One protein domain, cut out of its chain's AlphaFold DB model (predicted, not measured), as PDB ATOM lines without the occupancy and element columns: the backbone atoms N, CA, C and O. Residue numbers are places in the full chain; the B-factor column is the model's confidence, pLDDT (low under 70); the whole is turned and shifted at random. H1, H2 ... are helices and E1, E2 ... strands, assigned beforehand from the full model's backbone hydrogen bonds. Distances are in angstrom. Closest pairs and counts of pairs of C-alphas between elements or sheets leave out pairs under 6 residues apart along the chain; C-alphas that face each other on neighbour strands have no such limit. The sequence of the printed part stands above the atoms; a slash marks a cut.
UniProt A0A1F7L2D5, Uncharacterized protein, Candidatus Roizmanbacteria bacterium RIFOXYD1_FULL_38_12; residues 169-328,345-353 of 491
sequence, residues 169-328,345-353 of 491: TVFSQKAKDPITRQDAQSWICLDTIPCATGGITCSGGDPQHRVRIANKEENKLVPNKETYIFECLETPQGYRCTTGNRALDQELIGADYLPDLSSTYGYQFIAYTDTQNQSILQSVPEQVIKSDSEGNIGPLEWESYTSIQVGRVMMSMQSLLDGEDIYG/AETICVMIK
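What this domain is: This is residues 169 to 328 and 345 to 353 of the 491 residues of an uncharacterized protein of Candidatus Roizmanbacteria bacterium RIFOXYD1_FULL_38_12 (UniProt A0A1F7L2D5). With little regular structure, the domain is one strongly twisted antiparallel sheet folded back on itself, leaf E4 E3 E7 facing leaf E2 E6 E5 across hinge E1, with short helices H1 and H2 on one face. The printed part has 169 residues, under half in named elements, in the order E1 E2 E3 E4 H1 H2 E5 E6 E7, class mixed. It is compact, radius of gyration of the C-alphas 15.6 A, spanning 45 by 36 by 33 A.

Where its parts are: E1, residues 184 to 194, begins at C-alpha (149.880, 135.160, 184.516) and measures 30.9 A. E2 is 210 to 215, E3 228 to 235, E4 238 to 242, H1 246 to 252, H2 258 to 265, E5 268 to 274, E6 300 to 305. E7, 312 to 320, 25.3 A, ends at C-alpha (146.779, 138.892, 183.752).

How they stand to each other: The sheet runs E4 E3 E7 E1 E2 E6 E5. E1 pairs with E7 over 184 to 189 (N 186 and O 318, 2.9 A), then in a hairpin with E2 over 190 to 194 (N 193 and O 212, 2.8 A). H1 and H2 have heights of 9.1 A and 7.2 A over the sheet; every O i to N i+4 pair is within hydrogen-bond range.

The domain as a whole: Residues 329 to 344 are not printed, a gap of 14.4 A between C-alphas. Long links join E2 to E3 and, in hairpins, E1 to E2 and E5 to E6. Confidence is under 70 in 36 residues, among them 169 to 183.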
ATOM      1  N   THR A 169     149.784 124.505 188.771       48.41
ATOM      2  CA  THR A 169     150.715 123.640 188.024       48.41
ATOM      3  C   THR A 169     150.085 122.325 187.547       48.41
ATOM      4  O   THR A 169     150.623 121.684 186.643       48.41
ATOM      5  N   VAL A 170     148.966 121.907 188.148       51.41
ATOM      6  CA  VAL A 170     148.159 120.747 187.739       51.41
ATOM      7  C   VAL A 170     147.215 121.116 186.586       51.41
ATOM      8  O   VAL A 170     146.899 120.260 185.759       51.41
ATOM      9  N   PHE A 171     146.812 122.387 186.487       55.72
ATOM     10  CA  PHE A 171     145.789 122.842 185.544       55.72
ATOM     11  C   PHE A 171     146.322 123.322 184.206       55.72
ATOM     12  O   PHE A 171     145.770 122.959 183.169       55.72
ATOM     13  N   SER A 172     147.398 124.107 184.218       57.97
ATOM     14  CA  SER A 172     147.931 124.717 183.004       57.97
ATOM     15  C   SER A 172     149.223 124.032 182.576       57.97
ATOM     16  O   SER A 172     150.257 124.136 183.240       57.97
ATOM     17  N   GLN A 173     149.191 123.343 181.431       60.03
ATOM     18  CA  GLN A 173     150.424 122.855 180.801       60.03
ATOM     19  C   GLN A 173     151.228 124.011 180.199       60.03
ATOM     20  O   GLN A 173     152.455 123.923 180.120       60.03
ATOM     21  N   LYS A 174     150.553 125.116 179.843       59.00
ATOM     22  CA  LYS A 174     151.201 126.333 179.341       59.00
ATOM     23  C   LYS A 174     152.169 126.938 180.349       59.00
ATOM     24  O   LYS A 174     153.178 127.473 179.912       59.00
ATOM     25  N   ALA A 175     151.937 126.760 181.652       52.34
ATOM     26  CA  ALA A 175     152.839 127.225 182.707       52.34
ATOM     27  C   ALA A 175     154.258 126.610 182.643       52.34
ATOM     28  O   ALA A 175     155.178 127.117 183.283       52.34
ATOM     29  N   LYS A 176     154.473 125.528 181.875       52.12
ATOM     30  CA  LYS A 176     155.765 124.821 181.806       52.12
ATOM     31  C   LYS A 176     156.719 125.295 180.706       52.12
ATOM     32  O   LYS A 176     157.867 124.857 180.732       52.12
ATOM     33  N   ASP A 177     156.298 126.147 179.766       55.97
ATOM     34  CA  ASP A 177     157.182 126.622 178.686       55.97
ATOM     35  C   ASP A 177     157.798 127.995 179.034       55.97
ATOM     36  O   ASP A 177     157.069 128.987 179.088       55.97
ATOM     37  N   PRO A 178     159.116 128.084 179.301       54.41
ATOM     38  CA  PRO A 178     159.764 129.308 179.773       54.41
ATOM     39  C   PRO A 178     160.004 130.375 178.687       54.41
ATOM     40  O   PRO A 178     160.569 131.423 179.000       54.41
ATOM     41  N   ILE A 179     159.651 130.124 177.418       53.62
ATOM     42  CA  ILE A 179     160.076 130.974 176.285       53.62
ATOM     43  C   ILE A 179     158.942 131.856 175.734       53.62
ATOM     44  O   ILE A 179     159.208 132.916 175.162       53.62
ATOM     45  N   THR A 180     157.679 131.489 175.933       56.06
ATOM     46  CA  THR A 180     156.534 132.339 175.588       56.06
ATOM     47  C   THR A 180     156.148 133.188 176.792       56.06
ATOM     48  O   THR A 180     156.063 132.696 177.910       56.06
ATOM     49  N   ARG A 181     155.952 134.492 176.566       51.66
ATOM     50  CA  ARG A 181     155.451 135.453 177.557       51.66
ATOM     51  C   ARG A 181     154.147 134.884 178.133       51.66
ATOM     52  O   ARG A 181     153.131 134.885 177.446       51.66
ATOM     53  N   GLN A 182     154.219 134.276 179.313       55.03
ATOM     54  CA  GLN A 182     153.061 133.677 179.958       55.03
ATOM     55  C   GLN A 182     152.288 134.814 180.603       55.03
ATOM     56  O   GLN A 182     152.746 135.380 181.592       55.03
ATOM     57  N   ASP A 183     151.128 135.140 180.040       66.88
ATOM     58  CA  ASP A 183     150.133 135.900 180.783       66.88
ATOM     59  C   ASP A 183     149.877 135.131 182.086       66.88
ATOM     60  O   ASP A 183     149.544 133.939 182.069       66.88
ATOM     61  N   ALA A 184     150.122 135.777 183.224       76.88
ATOM     62  CA  ALA A 184     149.880 135.160 184.516       76.88
ATOM     63  C   ALA A 184     148.383 134.847 184.630       76.88
ATOM     64  O   ALA A 184     147.557 135.608 184.151       76.88
ATOM     65  N   GLN A 185     147.997 133.736 185.245       83.75
ATOM     66  CA  GLN A 185     146.580 133.394 185.395       83.75
ATOM     67  C   GLN A 185     146.162 133.552 186.851       83.75
ATOM     68  O   GLN A 185     146.828 133.025 187.744       83.75
ATOM     69  N   SER A 186     145.053 134.253 187.083       83.81
ATOM     70  CA  SER A 186     144.369 134.272 188.375       83.81
ATOM     71  C   SER A 186     143.241 133.255 188.353       83.81
ATOM     72  O   SER A 186     142.421 133.291 187.438       83.81
ATOM     73  N   TRP A 187     143.209 132.364 189.342       85.56
ATOM     74  CA  TRP A 187     142.182 131.338 189.498       85.56
ATOM     75  C   TRP A 187     141.468 131.530 190.829       85.56
ATOM     76  O   TRP A 187     142.125 131.628 191.865       85.56
ATOM     77  N   ILE A 188     140.138 131.562 190.808       86.19
ATOM     78  CA  ILE A 188     139.324 131.761 192.009       86.19
ATOM     79  C   ILE A 188     138.214 130.708 192.067       86.19
ATOM     80  O   ILE A 188     137.549 130.429 191.072       86.19
ATOM     81  N   CYS A 189     138.003 130.126 193.247       85.75
ATOM     82  CA  CYS A 189     136.853 129.266 193.519       85.75
ATOM     83  C   CYS A 189     135.560 130.084 193.517       85.75
ATOM     84  O   CYS A 189     135.463 131.101 194.211       85.75
ATOM     85  N   LEU A 190     134.549 129.608 192.800       90.19
ATOM     86  CA  LEU A 190     133.225 130.214 192.827       90.19
ATOM     87  C   LEU A 190     132.380 129.638 193.959       90.19
ATOM     88  O   LEU A 190     132.529 128.479 194.350       90.19
ATOM     89  N   ASP A 191     131.490 130.472 194.481       88.31
ATOM     90  CA  ASP A 191     130.354 130.014 195.257       88.31
ATOM     91  C   ASP A 191     129.363 129.324 194.322       88.31
ATOM     92  O   ASP A 191     129.058 129.830 193.238       88.31
ATOM     93  N   THR A 192     128.888 128.151 194.726       88.56
ATOM     94  CA  THR A 192     128.050 127.293 193.889       88.56
ATOM     95  C   THR A 192     126.846 126.822 194.676       88.56
ATOM     96  O   THR A 192     126.991 126.113 195.675       88.56
ATOM     97  N   ILE A 193     125.653 127.160 194.199       84.38
ATOM     98  CA  ILE A 193     124.393 126.796 194.840       84.38
ATOM     99  C   ILE A 193     123.576 125.940 193.867       84.38
ATOM    100  O   ILE A 193     123.144 126.441 192.828       84.38
ATOM    101  N   PRO A 194     123.344 124.652 194.162       83.44
ATOM    102  CA  PRO A 194     122.566 123.777 193.288       83.44
ATOM    103  C   PRO A 194     121.123 124.248 193.136       83.44
ATOM    104  O   PRO A 194     120.469 124.588 194.125       83.44
ATOM    105  N   CYS A 195     120.612 124.215 191.907       82.25
ATOM    106  CA  CYS A 195     119.270 124.689 191.568       82.25
ATOM    107  C   CYS A 195     118.144 123.852 192.188       82.25
ATOM    108  O   CYS A 195     117.031 124.341 192.350       82.25
ATOM    109  N   ALA A 196     118.429 122.610 192.582       73.25
ATOM    110  CA  ALA A 196     117.506 121.774 193.349       73.25
ATOM    111  C   ALA A 196     117.283 122.263 194.797       73.25
ATOM    112  O   ALA A 196     116.381 121.774 195.477       73.25
ATOM    113  N   THR A 197     118.088 123.212 195.288       68.12
ATOM    114  CA  THR A 197     117.973 123.733 196.657       68.12
ATOM    115  C   THR A 197     116.759 124.658 196.778       68.12
ATOM    116  O   THR A 197     116.627 125.636 196.041       68.12
ATOM    117  N   GLY A 198     115.869 124.374 197.732       65.81
ATOM    118  CA  GLY A 198     114.670 125.181 197.966       65.81
ATOM    119  C   GLY A 198     114.986 126.665 198.205       65.81
ATOM    120  O   GLY A 198     115.903 127.000 198.950       65.81
ATOM    121  N   GLY A 199     114.208 127.554 197.579       72.06
ATOM    122  CA  GLY A 199     114.386 129.010 197.670       72.06
ATOM    123  C   GLY A 199     115.295 129.617 196.596       72.06
ATOM    124  O   GLY A 199     115.367 130.841 196.497       72.06
ATOM    125  N   ILE A 200     115.935 128.792 195.762       76.38
ATOM    126  CA  ILE A 200     116.708 129.247 194.605       76.38
ATOM    127  C   ILE A 200     115.860 129.103 193.346       76.38
ATOM    128  O   ILE A 200     115.436 128.009 192.982       76.38
ATOM    129  N   THR A 201     115.613 130.218 192.666       80.75
ATOM    130  CA  THR A 201     114.946 130.221 191.362       80.75
ATOM    131  C   THR A 201     116.014 130.188 190.276       80.75
ATOM    132  O   THR A 201     116.709 131.189 190.079       80.75
ATOM    133  N   CYS A 202     116.156 129.044 189.605       84.44
ATOM    134  CA  CYS A 202     116.963 128.931 188.392       84.44
ATOM    135  C   CYS A 202     116.097 129.083 187.138       84.44
ATOM    136  O   CYS A 202     114.890 128.823 187.175       84.44
ATOM    137  N   SER A 203     116.698 129.526 186.037       82.06
ATOM    138  CA  SER A 203     115.980 129.970 184.840       82.06
ATOM    139  C   SER A 203     115.430 128.841 183.950       82.06
ATOM    140  O   SER A 203     114.851 129.116 182.898       82.06
ATOM    141  N   GLY A 204     115.562 127.577 184.372       74.00
ATOM    142  CA  GLY A 204     115.048 126.387 183.686       74.00
ATOM    143  C   GLY A 204     115.968 125.172 183.856       74.00
ATOM    144  O   GLY A 204     116.748 125.118 184.803       74.00
ATOM    145  N   GLY A 205     115.884 124.219 182.920       68.81
ATOM    146  CA  GLY A 205     116.769 123.045 182.850       68.81
ATOM    147  C   GLY A 205     116.434 121.926 183.836       68.81
ATOM    148  O   GLY A 205     115.390 121.954 184.497       68.81
ATOM    149  N   ASP A 206     117.314 120.926 183.914       71.62
ATOM    150  CA  ASP A 206     117.245 119.915 184.968       71.62
ATOM    151  C   ASP A 206     117.862 120.493 186.258       71.62
ATOM    152  O   ASP A 206     119.083 120.680 186.333       71.62
ATOM    153  N   PRO A 207     117.060 120.774 187.305       70.44
ATOM    154  CA  PRO A 207     117.566 121.388 188.530       70.44
ATOM    155  C   PRO A 207     118.604 120.518 189.256       70.44
ATOM    156  O   PRO A 207     119.328 121.037 190.106       70.44
ATOM    157  N   GLN A 208     118.695 119.221 188.942       67.38
ATOM    158  CA  GLN A 208     119.660 118.303 189.556       67.38
ATOM    159  C   GLN A 208     121.088 118.499 189.033       67.38
ATOM    160  O   GLN A 208     122.053 118.236 189.751       67.38
ATOM    161  N   HIS A 209     121.222 118.967 187.791       78.88
ATOM    162  CA  HIS A 209     122.495 119.116 187.082       78.88
ATOM    163  C   HIS A 209     122.865 120.574 186.812       78.88
ATOM    164  O   HIS A 209     123.879 120.857 186.171       78.88
ATOM    165  N   ARG A 210     122.048 121.497 187.323       88.38
ATOM    166  CA  ARG A 210     122.232 122.932 187.182       88.38
ATOM    167  C   ARG A 210     122.632 123.569 188.507       88.38
ATOM    168  O   ARG A 210     122.087 123.257 189.569       88.38
ATOM    169  N   VAL A 211     123.587 124.484 188.437       90.00
ATOM    170  CA  VAL A 211     124.138 125.195 189.587       90.00
ATOM    171  C   VAL A 211     124.149 126.687 189.303       90.00
ATOM    172  O   VAL A 211     124.465 127.115 188.196       90.00
ATOM    173  N   ARG A 212     123.813 127.483 190.313       93.00
ATOM    174  CA  ARG A 212     123.973 128.932 190.290       93.00
ATOM    175  C   ARG A 212     125.357 129.273 190.823       93.00
ATOM    176  O   ARG A 212     125.721 128.799 191.896       93.00
ATOM    177  N   ILE A 213     126.111 130.077 190.086       95.19
ATOM    178  CA  ILE A 213     127.491 130.434 190.410       95.19
ATOM    179  C   ILE A 213     127.651 131.943 190.585       95.19
ATOM    180  O   ILE A 213     127.041 132.737 189.864       95.19
ATOM    181  N   ALA A 214     128.483 132.328 191.545       95.69
ATOM    182  CA  ALA A 214     128.931 133.697 191.796       95.69
ATOM    183  C   ALA A 214     130.307 133.647 192.476       95.69
ATOM    184  O   ALA A 214     130.741 132.588 192.918       95.69
ATOM    185  N   ASN A 215     131.028 134.758 192.580       92.00
ATOM    186  CA  ASN A 215     132.198 134.807 193.460       92.00
ATOM    187  C   ASN A 215     131.771 135.037 194.920       92.00
ATOM    188  O   ASN A 215     130.763 135.692 195.186       92.00
ATOM    189  N   LYS A 216     132.568 134.537 195.871       85.56
ATOM    190  CA  LYS A 216     132.398 134.861 197.296       85.56
ATOM    191  C   LYS A 216     132.797 136.314 197.574       85.56
ATOM    192  O   LYS A 216     133.603 136.895 196.841       85.56
ATOM    193  N   GLU A 217     132.269 136.889 198.654       85.69
ATOM    194  CA  GLU A 217     132.531 138.284 199.042       85.69
ATOM    195  C   GLU A 217     134.022 138.533 199.320       85.69
ATOM    196  O   GLU A 217     134.578 139.565 198.954       85.69
ATOM    197  N   GLU A 218     134.686 137.547 199.910       81.88
ATOM    198  CA  GLU A 218     136.109 137.538 200.230       81.88
ATOM    199  C   GLU A 218     137.019 137.250 199.023       81.88
ATOM    200  O   GLU A 218     138.205 137.579 199.059       81.88
ATOM    201  N   ASN A 219     136.466 136.710 197.932       84.12
ATOM    202  CA  ASN A 219     137.206 136.241 196.760       84.12
ATOM    203  C   ASN A 219     136.850 137.064 195.513       84.12
ATOM    204  O   ASN A 219     136.317 136.545 194.530       84.12
ATOM    205  N   LYS A 220     137.106 138.376 195.562       89.19
ATOM    206  CA  LYS A 220     136.869 139.277 194.423       89.19
ATOM    207  C   LYS A 220     137.894 139.045 193.307       89.19
ATOM    208  O   LYS A 220     139.082 138.851 193.562       89.19
ATOM    209  N   LEU A 221     137.421 139.107 192.068       90.00
ATOM    210  CA  LEU A 221     138.232 139.064 190.853       90.00
ATOM    211  C   LEU A 221     138.881 140.426 190.564       90.00
ATOM    212  O   LEU A 221     138.524 141.439 191.169       90.00
ATOM    213  N   VAL A 222     139.805 140.485 189.597       90.38
ATOM    214  CA  VAL A 222     140.284 141.778 189.083       90.38
ATOM    215  C   VAL A 222     139.110 142.482 188.397       90.38
ATOM    216  O   VAL A 222     138.490 141.853 187.537       90.38
ATOM    217  N   PRO A 223     138.774 143.739 188.749       93.88
ATOM    218  CA  PRO A 223     137.629 144.448 188.180       93.88
ATOM    219  C   PRO A 223     137.692 144.655 186.664       93.88
ATOM    220  O   PRO A 223     138.766 144.882 186.106       93.88
ATOM    221  N   ASN A 224     136.525 144.682 186.013       94.81
ATOM    222  CA  ASN A 224     136.345 144.957 184.577       94.81
ATOM    223  C   ASN A 224     137.143 144.041 183.637       94.81
ATOM    224  O   ASN A 224     137.484 144.440 182.516       94.81
ATOM    225  N   LYS A 225     137.452 142.822 184.082       94.69
ATOM    226  CA  LYS A 225     138.331 141.907 183.364       94.69
ATOM    227  C   LYS A 225     137.586 140.681 182.861       94.69
ATOM    228  O   LYS A 225     136.716 140.136 183.539       94.69
ATOM    229  N   GLU A 226     137.931 140.273 181.643       96.31
ATOM    230  CA  GLU A 226     137.401 139.062 181.016       96.31
ATOM    231  C   GLU A 226     137.668 137.856 181.906       96.31
ATOM    232  O   GLU A 226     138.789 137.647 182.375       96.31
ATOM    233  N   THR A 227     136.602 137.114 182.179       96.19
ATOM    234  CA  THR A 227     136.586 136.028 183.148       96.19
ATOM    235  C   THR A 227     136.004 134.786 182.494       96.19
ATOM    236  O   THR A 227     134.893 134.806 181.969       96.19
ATOM    237  N   TYR A 228     136.751 133.694 182.553       97.25
ATOM    238  CA  TYR A 228     136.342 132.400 182.022       97.25
ATOM    239  C   TYR A 228     135.928 131.487 183.164       97.25
ATOM    240  O   TYR A 228     136.589 131.450 184.198       97.25
ATOM    241  N   ILE A 229     134.845 130.748 182.978       97.19
ATOM    242  CA  ILE A 229     134.312 129.781 183.926       97.19
ATOM    243  C   ILE A 229     134.704 128.379 183.497       97.19
ATOM    244  O   ILE A 229     134.481 127.969 182.355       97.19
ATOM    245  N   PHE A 230     135.249 127.647 184.454       96.06
ATOM    246  CA  PHE A 230     135.601 126.249 184.337       96.06
ATOM    247  C   PHE A 230     134.778 125.426 185.319       96.06
ATOM    248  O   PHE A 230     134.623 125.797 186.485       96.06
ATOM    249  N   GLU A 231     134.326 124.266 184.863       95.00
ATOM    250  CA  GLU A 231     133.925 123.174 185.737       95.00
ATOM    251  C   GLU A 231     135.085 122.182 185.835       95.00
ATOM    252  O   GLU A 231     135.592 121.683 184.829       95.00
ATOM    253  N   CYS A 232     135.517 121.903 187.058       92.69
ATOM    254  CA  CYS A 232     136.614 121.005 187.373       92.69
ATOM    255  C   CYS A 232     136.079 119.732 188.020       92.69
ATOM    256  O   CYS A 232     135.528 119.763 189.121       92.69
ATOM    257  N   LEU A 233     136.270 118.606 187.332       90.00
ATOM    258  CA  LEU A 233     135.863 117.281 187.784       90.00
ATOM    259  C   LEU A 233     137.018 116.604 188.524       90.00
ATOM    260  O   LEU A 233     138.149 116.562 188.036       90.00
ATOM    261  N   GLU A 234     136.731 116.058 189.697       83.50
ATOM    262  CA  GLU A 234     137.672 115.302 190.523       83.50
ATOM    263  C   GLU A 234     137.914 113.899 189.934       83.50
ATOM    264  O   GLU A 234     137.047 113.029 189.976       83.50
ATOM    265  N   THR A 235     139.112 113.645 189.405       85.19
ATOM    266  CA  THR A 235     139.506 112.340 188.839       85.19
ATOM    267  C   THR A 235     140.590 111.670 189.695       85.19
ATOM    268  O   THR A 235     141.249 112.347 190.488       85.19
ATOM    269  N   PRO A 236     140.868 110.359 189.527       80.56
ATOM    270  CA  PRO A 236     142.001 109.700 190.183       80.56
ATOM    271  C   PRO A 236     143.361 110.362 189.909       80.56
ATOM    272  O   PRO A 236     144.305 110.166 190.668       80.56
ATOM    273  N   GLN A 237     143.478 111.128 188.821       81.00
ATOM    274  CA  GLN A 237     144.684 111.854 188.427       81.00
ATOM    275  C   GLN A 237     144.679 113.323 188.896       81.00
ATOM    276  O   GLN A 237     145.536 114.097 188.469       81.00
ATOM    277  N   GLY A 238     143.731 113.708 189.754       80.62
ATOM    278  CA  GLY A 238     143.503 115.082 190.197       80.62
ATOM    279  C   GLY A 238     142.341 115.746 189.460       80.62
ATOM    280  O   GLY A 238     141.520 115.082 188.828       80.62
ATOM    281  N   TYR A 239     142.248 117.068 189.536       83.94
ATOM    282  CA  TYR A 239     141.160 117.794 188.885       83.94
ATOM    283  C   TYR A 239     141.396 117.959 187.382       83.94
ATOM    284  O   TYR A 239     142.495 118.298 186.935       83.94
ATOM    285  N   ARG A 240     140.336 117.743 186.603       91.44
ATOM    286  CA  ARG A 240     140.289 117.966 185.156       91.44
ATOM    287  C   ARG A 240     139.237 119.024 184.867       91.44
ATOM    288  O   ARG A 240     138.058 118.799 185.121       91.44
ATOM    289  N   CYS A 241     139.678 120.176 184.381       93.75
ATOM    290  CA  CYS A 241     138.816 121.329 184.156       93.75
ATOM    291  C   CYS A 241     138.439 121.480 182.690       93.75
ATOM    292  O   CYS A 241     139.247 121.182 181.811       93.75
ATOM    293  N   THR A 242     137.235 121.984 182.448       97.06
ATOM    294  CA  THR A 242     136.750 122.331 181.114       97.06
ATOM    295  C   THR A 242     135.834 123.551 181.160       97.06
ATOM    296  O   THR A 242     135.081 123.750 182.113       97.06
ATOM    297  N   THR A 243     135.888 124.362 180.110       97.38
ATOM    298  CA  THR A 243     134.925 125.431 179.793       97.38
ATOM    299  C   THR A 243     133.681 124.905 179.068       97.38
ATOM    300  O   THR A 243     132.814 125.691 178.686       97.38
ATOM    301  N   GLY A 244     133.609 123.591 178.818       96.50
ATOM    302  CA  GLY A 244     132.640 122.979 177.908       96.50
ATOM    303  C   GLY A 244     133.041 123.091 176.431       96.50
ATOM    304  O   GLY A 244     132.341 122.562 175.567       96.50
ATOM    305  N   ASN A 245     134.170 123.743 176.116       97.44
ATOM    306  CA  ASN A 245     134.664 123.940 174.757       97.44
ATOM    307  C   ASN A 245     136.137 123.518 174.622       97.44
ATOM    308  O   ASN A 245     137.041 124.150 175.154       97.44
ATOM    309  N   ARG A 246     136.382 122.485 173.809       96.56
ATOM    310  CA  ARG A 246     137.712 121.884 173.590       96.56
ATOM    311  C   ARG A 246     138.759 122.864 173.065       96.56
ATOM    312  O   ARG A 246     139.914 122.820 173.478       96.56
ATOM    313  N   ALA A 247     138.370 123.712 172.111       96.31
ATOM    314  CA  ALA A 247     139.287 124.666 171.496       96.31
ATOM    315  C   ALA A 247     139.684 125.747 172.504       96.31
ATOM    316  O   ALA A 247     140.863 126.079 172.606       96.31
ATOM    317  N   LEU A 248     138.712 126.220 173.287       95.69
ATOM    318  CA  LEU A 248     138.938 127.202 174.337       95.69
ATOM    319  C   LEU A 248     139.771 126.619 175.489       95.69
ATOM    320  O   LEU A 248     140.688 127.278 175.962       95.69
ATOM    321  N   ASP A 249     139.542 125.369 175.895       95.12
ATOM    322  CA  ASP A 249     140.367 124.696 176.910       95.12
ATOM    323  C   ASP A 249     141.836 124.610 176.460       95.12
ATOM    324  O   ASP A 249     142.763 124.997 177.183       95.12
ATOM    325  N   GLN A 250     142.064 124.192 175.211       93.12
ATOM    326  CA  GLN A 250     143.405 124.137 174.634       93.12
ATOM    327  C   GLN A 250     144.047 125.532 174.525       93.12
ATOM    328  O   GLN A 250     145.253 125.683 174.740       93.12
ATOM    329  N   GLU A 251     143.258 126.558 174.206       91.94
ATOM    330  CA  GLU A 251     143.713 127.945 174.146       91.94
ATOM    331  C   GLU A 251     144.075 128.492 175.530       91.94
ATOM    332  O   GLU A 251     145.151 129.062 175.696       91.94
ATOM    333  N   LEU A 252     143.226 128.306 176.535       90.25
ATOM    334  CA  LEU A 252     143.390 128.940 177.840       90.25
ATOM    335  C   LEU A 252     144.382 128.189 178.733       90.25
ATOM    336  O   LEU A 252     145.250 128.811 179.343       90.25
ATOM    337  N   ILE A 253     144.303 126.857 178.796       88.00
ATOM    338  CA  ILE A 253     145.105 126.044 179.733       88.00
ATOM    339  C   ILE A 253     146.077 125.080 179.046       88.00
ATOM    340  O   ILE A 253     146.908 124.444 179.704       88.00
ATOM    341  N   GLY A 254     146.041 124.997 177.712       89.12
ATOM    342  CA  GLY A 254     146.939 124.128 176.946       89.12
ATOM    343  C   GLY A 254     146.607 122.644 177.056       89.12
ATOM    344  O   GLY A 254     147.457 121.820 176.720       89.12
ATOM    345  N   ALA A 255     145.415 122.299 177.538       89.88
ATOM    346  CA  ALA A 255     144.961 120.927 177.698       89.88
ATOM    347  C   ALA A 255     143.489 120.803 177.296       89.88
ATOM    348  O   ALA A 255     142.699 121.694 177.582       89.88
ATOM    349  N   ASP A 256     143.132 119.677 176.685       95.19
ATOM    350  CA  ASP A 256     141.758 119.303 176.347       95.19
ATOM    351  C   ASP A 256     141.399 118.017 177.100       95.19
ATOM    352  O   ASP A 256     141.817 116.919 176.724       95.19
ATOM    353  N   TYR A 257     140.651 118.161 178.195       95.19
ATOM    354  CA  TYR A 257     140.196 117.027 179.002       95.19
ATOM    355  C   TYR A 257     138.783 116.570 178.645       95.19
ATOM    356  O   TYR A 257     138.351 115.522 179.123       95.19
ATOM    357  N   LEU A 258     138.060 117.304 177.796       95.56
ATOM    358  CA  LEU A 258     136.655 117.023 177.514       95.56
ATOM    359  C   LEU A 258     136.424 115.613 176.923       95.56
ATOM    360  O   LEU A 258     135.478 114.958 177.357       95.56
ATOM    361  N   PRO A 259     137.268 115.073 176.010       96.50
ATOM    362  CA  PRO A 259     137.118 113.697 175.525       96.50
ATOM    363  C   PRO A 259     137.275 112.636 176.619       96.50
ATOM    364  O   PRO A 259     136.518 111.664 176.648       96.50
ATOM    365  N   ASP A 260     138.243 112.813 177.520       94.75
ATOM    366  CA  ASP A 260     138.477 111.894 178.640       94.75
ATOM    367  C   ASP A 260     137.326 111.973 179.648       94.75
ATOM    368  O   ASP A 260     136.755 110.955 180.033       94.75
ATOM    369  N   LEU A 261     136.890 113.190 179.986       94.94
ATOM    370  CA  LEU A 261     135.733 113.412 180.849       94.94
ATOM    371  C   LEU A 261     134.456 112.794 180.267       94.94
ATOM    372  O   LEU A 261     133.699 112.132 180.979       94.94
ATOM    373  N   SER A 262     134.224 112.968 178.966       95.88
ATOM    374  CA  SER A 262     133.044 112.429 178.290       95.88
ATOM    375  C   SER A 262     133.066 110.900 178.234       95.88
ATOM    376  O   SER A 262     132.074 110.258 178.572       95.88
ATOM    377  N   SER A 263     134.204 110.299 177.882       95.31
ATOM    378  CA  SER A 263     134.322 108.839 177.759       95.31
ATOM    379  C   SER A 263     134.369 108.107 179.105       95.31
ATOM    380  O   SER A 263     133.745 107.056 179.241       95.31
ATOM    381  N   THR A 264     135.059 108.661 180.104       91.81
ATOM    382  CA  THR A 264     135.248 108.023 181.416       91.81
ATOM    383  C   THR A 264     134.088 108.304 182.374       91.81
ATOM    384  O   THR A 264     133.663 107.408 183.103       91.81
ATOM    385  N   TYR A 265     133.552 109.531 182.370       88.12
ATOM    386  CA  TYR A 265     132.542 109.985 183.338       88.12
ATOM    387  C   TYR A 265     131.172 110.271 182.711       88.12
ATOM    388  O   TYR A 265     130.261 110.723 183.409       88.12
ATOM    389  N   GLY A 266     131.015 110.057 181.399       92.31
ATOM    390  CA  GLY A 266     129.800 110.431 180.674       92.31
ATOM    391  C   GLY A 266     129.530 111.932 180.714       92.31
ATOM    392  O   GLY A 266     128.366 112.327 180.693       92.31
ATOM    393  N   TYR A 267     130.578 112.751 180.854       95.31
ATOM    394  CA  TYR A 267     130.444 114.197 180.944       95.31
ATOM    395  C   TYR A 267     129.822 114.794 179.678       95.31
ATOM    396  O   TYR A 267     130.243 114.477 178.559       95.31
ATOM    397  N   GLN A 268     128.854 115.687 179.872       95.19
ATOM    398  CA  GLN A 268     128.238 116.502 178.832       95.19
ATOM    399  C   GLN A 268     128.018 117.918 179.364       95.19
ATOM    400  O   GLN A 268     127.310 118.114 180.349       95.19
ATOM    401  N   PHE A 269     128.596 118.908 178.693       96.25
ATOM    402  CA  PHE A 269     128.240 120.305 178.911       96.25
ATOM    403  C   PHE A 269     126.892 120.590 178.238       96.25
ATOM    404  O   PHE A 269     126.721 120.259 177.062       96.25
ATOM    405  N   ILE A 270     125.942 121.170 178.976       94.69
ATOM    406  CA  ILE A 270     124.586 121.443 178.480       94.69
ATOM    407  C   ILE A 270     124.421 122.935 178.210       94.69
ATOM    408  O   ILE A 270     124.086 123.322 177.089       94.69
ATOM    409  N   ALA A 271     124.647 123.776 179.222       95.31
ATOM    410  CA  ALA A 271     124.426 125.211 179.104       95.31
ATOM    411  C   ALA A 271     125.249 126.025 180.106       95.31
ATOM    412  O   ALA A 271     125.541 125.586 181.215       95.31
ATOM    413  N   TYR A 272     125.550 127.260 179.717       96.50
ATOM    414  CA  TYR A 272     126.049 128.310 180.593       96.50
ATOM    415  C   TYR A 272     125.257 129.575 180.279       96.50
ATOM    416  O   TYR A 272     125.251 130.018 179.129       96.50
ATOM    417  N   THR A 273     124.517 130.101 181.254       96.19
ATOM    418  CA  THR A 273     123.552 131.184 181.035       96.19
ATOM    419  C   THR A 273     123.637 132.276 182.093       96.19
ATOM    420  O   THR A 273     124.106 132.056 183.210       96.19
ATOM    421  N   ASP A 274     123.140 133.463 181.758       93.81
ATOM    422  CA  ASP A 274     122.861 134.514 182.739       93.81
ATOM    423  C   ASP A 274     121.517 134.287 183.466       93.81
ATOM    424  O   ASP A 274     120.796 133.314 183.225       93.81
ATOM    425  N   THR A 275     121.150 135.215 184.357       84.06
ATOM    426  CA  THR A 275     119.865 135.170 185.082       84.06
ATOM    427  C   THR A 275     118.623 135.373 184.216       84.06
ATOM    428  O   THR A 275     117.502 135.162 184.680       84.06
ATOM    429  N   GLN A 276     118.799 135.811 182.975       88.44
ATOM    430  CA  GLN A 276     117.753 136.013 181.983       88.44
ATOM    431  C   GLN A 276     117.647 134.797 181.046       88.44
ATOM    432  O   GLN A 276     116.917 134.856 180.054       88.44
ATOM    433  N   ASN A 277     118.330 133.690 181.378       89.56
ATOM    434  CA  ASN A 277     118.425 132.472 180.577       89.56
ATOM    435  C   ASN A 277     119.081 132.688 179.202       89.56
ATOM    436  O   ASN A 277     118.831 131.915 178.273       89.56
ATOM    437  N   GLN A 278     119.880 133.745 179.033       93.94
ATOM    438  CA  GLN A 278     120.626 133.974 177.800       93.94
ATOM    439  C   GLN A 278     121.902 133.141 177.824       93.94
ATOM    440  O   GLN A 278     122.652 133.170 178.795       93.94
ATOM    441  N   SER A 279     122.131 132.385 176.750       95.56
ATOM    442  CA  SER A 279     123.327 131.553 176.601       95.56
ATOM    443  C   SER A 279     124.579 132.411 176.458       95.56
ATOM    444  O   SER A 279     124.594 133.365 175.681       95.56
ATOM    445  N   ILE A 280     125.624 132.034 177.189       96.69
ATOM    446  CA  ILE A 280     126.932 132.676 177.200       96.69
ATOM    447  C   ILE A 280     127.928 131.729 176.528       96.69
ATOM    448  O   ILE A 280     128.319 130.700 177.085       96.69
ATOM    449  N   LEU A 281     128.378 132.079 175.324       96.69
ATOM    450  CA  LEU A 281     129.403 131.324 174.606       96.69
ATOM    451  C   LEU A 281     130.784 131.894 174.918       96.69
ATOM    452  O   LEU A 281     131.232 132.847 174.288       96.69
ATOM    453  N   GLN A 282     131.497 131.259 175.846       96.56
ATOM    454  CA  GLN A 282     132.828 131.706 176.288       96.56
ATOM    455  C   GLN A 282     133.891 131.724 175.174       96.56
ATOM    456  O   GLN A 282     134.935 132.345 175.327       96.56
ATOM    457  N   SER A 283     133.641 131.046 174.049       95.69
ATOM    458  CA  SER A 283     134.512 131.067 172.867       95.69
ATOM    459  C   SER A 283     134.272 132.269 171.944       95.69
ATOM    460  O   SER A 283     134.964 132.407 170.939       95.69
ATOM    461  N   VAL A 284     133.255 133.090 172.222       96.56
ATOM    462  CA  VAL A 284     132.938 134.314 171.479       96.56
ATOM    463  C   VAL A 284     133.384 135.497 172.342       96.56
ATOM    464  O   VAL A 284     132.749 135.739 173.369       96.56
ATOM    465  N   PRO A 285     134.448 136.234 171.968       93.44
ATOM    466  CA  PRO A 285     135.031 137.284 172.810       93.44
ATOM    467  C   PRO A 285     134.021 138.316 173.328       93.44
ATOM    468  O   PRO A 285     134.096 138.740 174.476       93.44
ATOM    469  N   GLU A 286     133.027 138.683 172.518       95.50
ATOM    470  CA  GLU A 286     131.992 139.655 172.888       95.50
ATOM    471  C   GLU A 286     130.994 139.129 173.934       95.50
ATOM    472  O   GLU A 286     130.267 139.923 174.529       95.50
ATOM    473  N   GLN A 287     130.939 137.811 174.143       95.62
ATOM    474  CA  GLN A 287     130.080 137.160 175.135       95.62
ATOM    475  C   GLN A 287     130.844 136.741 176.394       95.62
ATOM    476  O   GLN A 287     130.214 136.337 177.369       95.62
ATOM    477  N   VAL A 288     132.178 136.833 176.410       96.31
ATOM    478  CA  VAL A 288     132.956 136.542 177.619       96.31
ATOM    479  C   VAL A 288     132.549 137.526 178.708       96.31
ATOM    480  O   VAL A 288     132.597 138.746 178.527       96.31
ATOM    481  N   ILE A 289     132.139 136.990 179.856       96.38
ATOM    482  CA  ILE A 289     131.729 137.818 180.984       96.38
ATOM    483  C   ILE A 289     132.909 138.662 181.467       96.38
ATOM    484  O   ILE A 289     134.062 138.222 181.491       96.38
ATOM    485  N   LYS A 290     132.611 139.883 181.896       96.88
ATOM    486  CA  LYS A 290     133.571 140.729 182.600       96.88
ATOM    487  C   LYS A 290     133.134 140.828 184.045       96.88
ATOM    488  O   LYS A 290     131.943 140.979 184.315       96.88
ATOM    489  N   SER A 291     134.091 140.732 184.957       96.06
ATOM    490  CA  SER A 291     133.854 141.141 186.336       96.06
ATOM    491  C   SER A 291     133.399 142.602 186.368       96.06
ATOM    492  O   SER A 291     133.799 143.403 185.519       96.06
ATOM    493  N   ASP A 292     132.563 142.966 187.332       96.12
ATOM    494  CA  ASP A 292     132.135 144.353 187.498       96.12
ATOM    495  C   ASP A 292     133.264 145.246 188.064       96.12
ATOM    496  O   ASP A 292     134.415 144.826 188.228       96.12
ATOM    497  N   SER A 293     132.946 146.506 188.371       95.38
ATOM    498  CA  SER A 293     133.897 147.460 188.961       95.38
ATOM    499  C   SER A 293     134.377 147.093 190.368       95.38
ATOM    500  O   SER A 293     135.360 147.666 190.837       95.38
ATOM    501  N   GLU A 294     133.696 146.171 191.039       94.56
ATOM    502  CA  GLU A 294     134.017 145.674 192.377       94.56
ATOM    503  C   GLU A 294     134.669 144.280 192.337       94.56
ATOM    504  O   GLU A 294     135.040 143.740 193.380       94.56
ATOM    505  N   GLY A 295     134.850 143.706 191.141       93.69
ATOM    506  CA  GLY A 295     135.421 142.376 190.971       93.69
ATOM    507  C   GLY A 295     134.415 141.243 191.181       93.69
ATOM    508  O   GLY A 295     134.833 140.112 191.428       93.69
ATOM    509  N   ASN A 296     133.111 141.510 191.105       95.75
ATOM    510  CA  ASN A 296     132.089 140.470 191.184       95.75
ATOM    511  C   ASN A 296     131.757 139.880 189.819       95.75
ATOM    512  O   ASN A 296     131.867 140.551 188.792       95.75
ATOM    513  N   ILE A 297     131.275 138.640 189.827       95.06
ATOM    514  CA  ILE A 297     130.610 138.001 188.698       95.06
ATOM    515  C   ILE A 297     129.287 137.373 189.129       95.06
ATOM    516  O   ILE A 297     129.125 136.883 190.248       95.06
ATOM    517  N   GLY A 298     128.364 137.324 188.175       91.75
ATOM    518  CA  GLY A 298     127.078 136.669 188.329       91.75
ATOM    519  C   GLY A 298     126.046 137.443 189.144       91.75
ATOM    520  O   GLY A 298     126.180 138.650 189.333       91.75
ATOM    521  N   PRO A 299     124.965 136.767 189.565       94.44
ATOM    522  CA  PRO A 299     124.753 135.318 189.476       94.44
ATOM    523  C   PRO A 299     124.634 134.788 188.037       94.44
ATOM    524  O   PRO A 299     124.028 135.431 187.189       94.44
ATOM    525  N   LEU A 300     125.201 133.608 187.782       96.19
ATOM    526  CA  LEU A 300     125.143 132.888 186.499       96.19
ATOM    527  C   LEU A 300     124.683 131.456 186.750       96.19
ATOM    528  O   LEU A 300     124.680 131.005 187.894       96.19
ATOM    529  N   GLU A 301     124.317 130.729 185.704       95.56
ATOM    530  CA  GLU A 301     123.892 129.334 185.806       95.56
ATOM    531  C   GLU A 301     124.739 128.448 184.899       95.56
ATOM    532  O   GLU A 301     124.962 128.765 183.734       95.56
ATOM    533  N   TRP A 302     125.206 127.329 185.441       95.56
ATOM    534  CA  TRP A 302     125.958 126.310 184.722       95.56
ATOM    535  C   TRP A 302     125.213 124.984 184.798       95.56
ATOM    536  O   TRP A 302     124.820 124.557 185.883       95.56
ATOM    537  N   GLU A 303     125.030 124.326 183.661       94.12
ATOM    538  CA  GLU A 303     124.371 123.031 183.556       94.12
ATOM    539  C   GLU A 303     125.266 122.034 182.829       94.12
ATOM    540  O   GLU A 303     125.702 122.253 181.693       94.12
ATOM    541  N   SER A 304     125.511 120.903 183.482       94.75
ATOM    542  CA  SER A 304     126.272 119.806 182.900       94.75
ATOM    543  C   SER A 304     125.901 118.467 183.526       94.75
ATOM    544  O   SER A 304     125.622 118.330 184.720       94.75
ATOM    545  N   TYR A 305     125.966 117.426 182.714       89.94
ATOM    546  CA  TYR A 305     125.613 116.070 183.088       89.94
ATOM    547  C   TYR A 305     126.858 115.192 183.212       89.94
ATOM    548  O   TYR A 305     127.833 115.381 182.492       89.94
ATOM    549  N   THR A 306     126.818 114.212 184.113       86.56
ATOM    550  CA  THR A 306     127.772 113.095 184.162       86.56
ATOM    551  C   THR A 306     126.986 111.812 184.374       86.56
ATOM    552  O   THR A 306     126.009 111.800 185.122       86.56
ATOM    553  N   SER A 307     127.403 110.716 183.741       80.12
ATOM    554  CA  SER A 307     126.749 109.413 183.923       80.12
ATOM    555  C   SER A 307     127.071 108.773 185.274       80.12
ATOM    556  O   SER A 307     126.377 107.853 185.705       80.12
ATOM    557  N   ILE A 308     128.118 109.262 185.945       71.75
ATOM    558  CA  ILE A 308     128.531 108.865 187.292       71.75
ATOM    559  C   ILE A 308     128.736 110.094 188.178       71.75
ATOM    560  O   ILE A 308     129.009 111.188 187.682       71.75
ATOM    561  N   GLN A 309     128.624 109.931 189.497       68.50
ATOM    562  CA  GLN A 309     128.911 111.017 190.424       68.50
ATOM    563  C   GLN A 309     130.408 111.272 190.456       68.50
ATOM    564  O   GLN A 309     131.214 110.366 190.677       68.50
ATOM    565  N   VAL A 310     130.762 112.527 190.284       78.06
ATOM    566  CA  VAL A 310     132.129 113.007 190.351       78.06
ATOM    567  C   VAL A 310     132.097 114.324 191.107       78.06
ATOM    568  O   VAL A 310     131.134 115.080 190.975       78.06
ATOM    569  N   GLY A 311     133.096 114.563 191.958       78.25
ATOM    570  CA  GLY A 311     133.220 115.850 192.630       78.25
ATOM    571  C   GLY A 311     133.373 116.943 191.588       78.25
ATOM    572  O   GLY A 311     134.194 116.810 190.684       78.25
ATOM    573  N   ARG A 312     132.562 117.992 191.686       85.88
ATOM    574  CA  ARG A 312     132.592 119.129 190.767       85.88
ATOM    575  C   ARG A 312     132.893 120.381 191.551       85.88
ATOM    576  O   ARG A 312     132.323 120.581 192.622       85.88
ATOM    577  N   VAL A 313     133.762 121.201 190.992       87.25
ATOM    578  CA  VAL A 313     134.132 122.505 191.523       87.25
ATOM    579  C   VAL A 313     134.029 123.508 190.388       87.25
ATOM    580  O   VAL A 313     134.509 123.241 189.289       87.25
ATOM    581  N   MET A 314     133.429 124.665 190.655       93.12
ATOM    582  CA  MET A 314     133.376 125.756 189.688       93.12
ATOM    583  C   MET A 314     134.481 126.759 189.991       93.12
ATOM    584  O   MET A 314     134.650 127.191 191.134       93.12
ATOM    585  N   MET A 315     135.230 127.132 188.964       92.44
ATOM    586  CA  MET A 315     136.333 128.076 189.072       92.44
ATOM    587  C   MET A 315     136.188 129.176 188.032       92.44
ATOM    588  O   MET A 315     135.708 128.937 186.926       92.44
ATOM    589  N   SER A 316     136.645 130.372 188.375       93.62
ATOM    590  CA  SER A 316     136.887 131.442 187.419       93.62
ATOM    591  C   SER A 316     138.377 131.587 187.135       93.62
ATOM    592  O   SER A 316     139.218 131.324 187.996       93.62
ATOM    593  N   MET A 317     138.697 132.018 185.916       93.19
ATOM    594  CA  MET A 317     140.051 132.281 185.452       93.19
ATOM    595  C   MET A 317     140.119 133.632 184.739       93.19
ATOM    596  O   MET A 317     139.282 133.930 183.886       93.19
ATOM    597  N   GLN A 318     141.130 134.435 185.071       93.06
ATOM    598  CA  GLN A 318     141.462 135.676 184.367       93.06
ATOM    599  C   GLN A 318     142.923 135.655 183.917       93.06
ATOM    600  O   GLN A 318     143.821 135.414 184.727       93.06
ATOM    601  N   SER A 319     143.170 135.972 182.646       88.62
ATOM    602  CA  SER A 319     144.524 136.221 182.139       88.62
ATOM    603  C   SER A 319     144.993 137.597 182.599       88.62
ATOM    604  O   SER A 319     144.320 138.593 182.368       88.62
ATOM    605  N   LEU A 320     146.147 137.684 183.241       83.75
ATOM    606  CA  LEU A 320     146.779 138.892 183.752       83.75
ATOM    607  C   LEU A 320     147.973 139.246 182.871       83.75
ATOM    608  O   LEU A 320     148.862 138.426 182.654       83.75
ATOM    609  N   LEU A 321     147.995 140.483 182.377       80.44
ATOM    610  CA  LEU A 321     149.139 140.994 181.636       80.44
ATOM    611  C   LEU A 321     150.234 141.411 182.621       80.44
ATOM    612  O   LEU A 321     149.947 141.981 183.679       80.44
ATOM    613  N   ASP A 322     151.492 141.174 182.250       64.31
ATOM    614  CA  ASP A 322     152.650 141.655 183.004       64.31
ATOM    615  C   ASP A 322     152.550 143.173 183.243       64.31
ATOM    616  O   ASP A 322     152.607 143.970 182.304       64.31
ATOM    617  N   GLY A 323     152.452 143.576 184.513       62.94
ATOM    618  CA  GLY A 323     152.455 144.981 184.925       62.94
ATOM    619  C   GLY A 323     151.082 145.613 185.153       62.94
ATOM    620  O   GLY A 323     151.027 146.802 185.464       62.94
ATOM    621  N   GLU A 324     149.984 144.861 185.050       65.94
ATOM    622  CA  GLU A 324     148.724 145.321 185.633       65.94
ATOM    623  C   GLU A 324     148.832 145.312 187.163       65.94
ATOM    624  O   GLU A 324     149.000 144.265 187.794       65.94
ATOM    625  N   ASP A 325     148.767 146.497 187.771       57.09
ATOM    626  CA  ASP A 325     148.722 146.626 189.221       57.09
ATOM    627  C   ASP A 325     147.400 146.045 189.737       57.09
ATOM    628  O   ASP A 325     146.332 146.653 189.623       57.09
ATOM    629  N   ILE A 326     147.479 144.862 190.344       57.44
ATOM    630  CA  ILE A 326     146.379 144.244 191.083       57.44
ATOM    631  C   ILE A 326     146.151 145.079 192.357       57.44
ATOM    632  O   ILE A 326     146.713 144.807 193.418       57.44
ATOM    633  N   TYR A 327     145.376 146.160 192.253       45.00
ATOM    634  CA  TYR A 327     144.980 146.982 193.399       45.00
ATOM    635  C   TYR A 327     143.837 146.293 194.160       45.00
ATOM    636  O   TYR A 327     142.665 146.427 193.828       45.00
ATOM    637  N   GLY A 328     144.198 145.559 195.210       46.53
ATOM    638  CA  GLY A 328     143.293 144.884 196.143       46.53
ATOM    639  C   GLY A 328     144.108 144.253 197.271       46.53
ATOM    640  O   GLY A 328     145.327 144.177 197.170       46.53
ATOM    641  N   ALA A 345     144.719 131.851 203.684       40.75
ATOM    642  CA  ALA A 345     143.814 132.044 202.543       40.75
ATOM    643  C   ALA A 345     143.441 130.696 201.911       40.75
ATOM    644  O   ALA A 345     143.638 130.478 200.712       40.75
ATOM    645  N   GLU A 346     142.910 129.778 202.723       45.59
ATOM    646  CA  GLU A 346     142.244 128.579 202.219       45.59
ATOM    647  C   GLU A 346     141.131 129.035 201.272       45.59
ATOM    648  O   GLU A 346     140.088 129.549 201.671       45.59
ATOM    649  N   THR A 347     141.386 128.969 199.968       51.09
ATOM    650  CA  THR A 347     140.397 129.380 198.977       51.09
ATOM    651  C   THR A 347     139.453 128.202 198.827       51.09
ATOM    652  O   THR A 347     139.705 127.264 198.075       51.09
ATOM    653  N   ILE A 348     138.406 128.209 199.644       54.75
ATOM    654  CA  ILE A 348     137.516 127.068 199.794       54.75
ATOM    655  C   ILE A 348     136.638 126.918 198.550       54.75
ATOM    656  O   ILE A 348     135.700 127.699 198.334       54.75
ATOM    657  N   CYS A 349     136.924 125.891 197.759       57.34
ATOM    658  CA  CYS A 349     136.114 125.463 196.629       57.34
ATOM    659  C   CYS A 349     134.966 124.563 197.111       57.34
ATOM    660  O   CYS A 349     135.204 123.482 197.647       57.34
ATOM    661  N   VAL A 350     133.715 124.993 196.902       57.50
ATOM    662  CA  VAL A 350     132.531 124.188 197.240       57.50
ATOM    663  C   VAL A 350     132.424 123.032 196.247       57.50
ATOM    664  O   VAL A 350     132.355 123.245 195.037       57.50
ATOM    665  N   MET A 351     132.426 121.800 196.759       54.62
ATOM    666  CA  MET A 351     132.241 120.599 195.954       54.62
ATOM    667  C   MET A 351     130.795 120.117 196.034       54.62
ATOM    668  O   MET A 351     130.273 119.868 197.118       54.62
ATOM    669  N   ILE A 352     130.158 119.923 194.882       51.88
ATOM    670  CA  ILE A 352     128.770 119.457 194.824       51.88
ATOM    671  C   ILE A 352     128.739 117.926 194.688       51.88
ATOM    672  O   ILE A 352     129.164 117.385 193.667       51.88
ATOM    673  N   LYS A 353     128.227 117.219 195.709       57.00
ATOM    674  CA  LYS A 353     128.040 115.750 195.727       57.00
ATOM    675  C   LYS A 353     126.746 115.359 196.444       57.00
ATOM    676  O   LYS A 353     126.747 115.222 197.649       57.00
TER     677      LYS A 353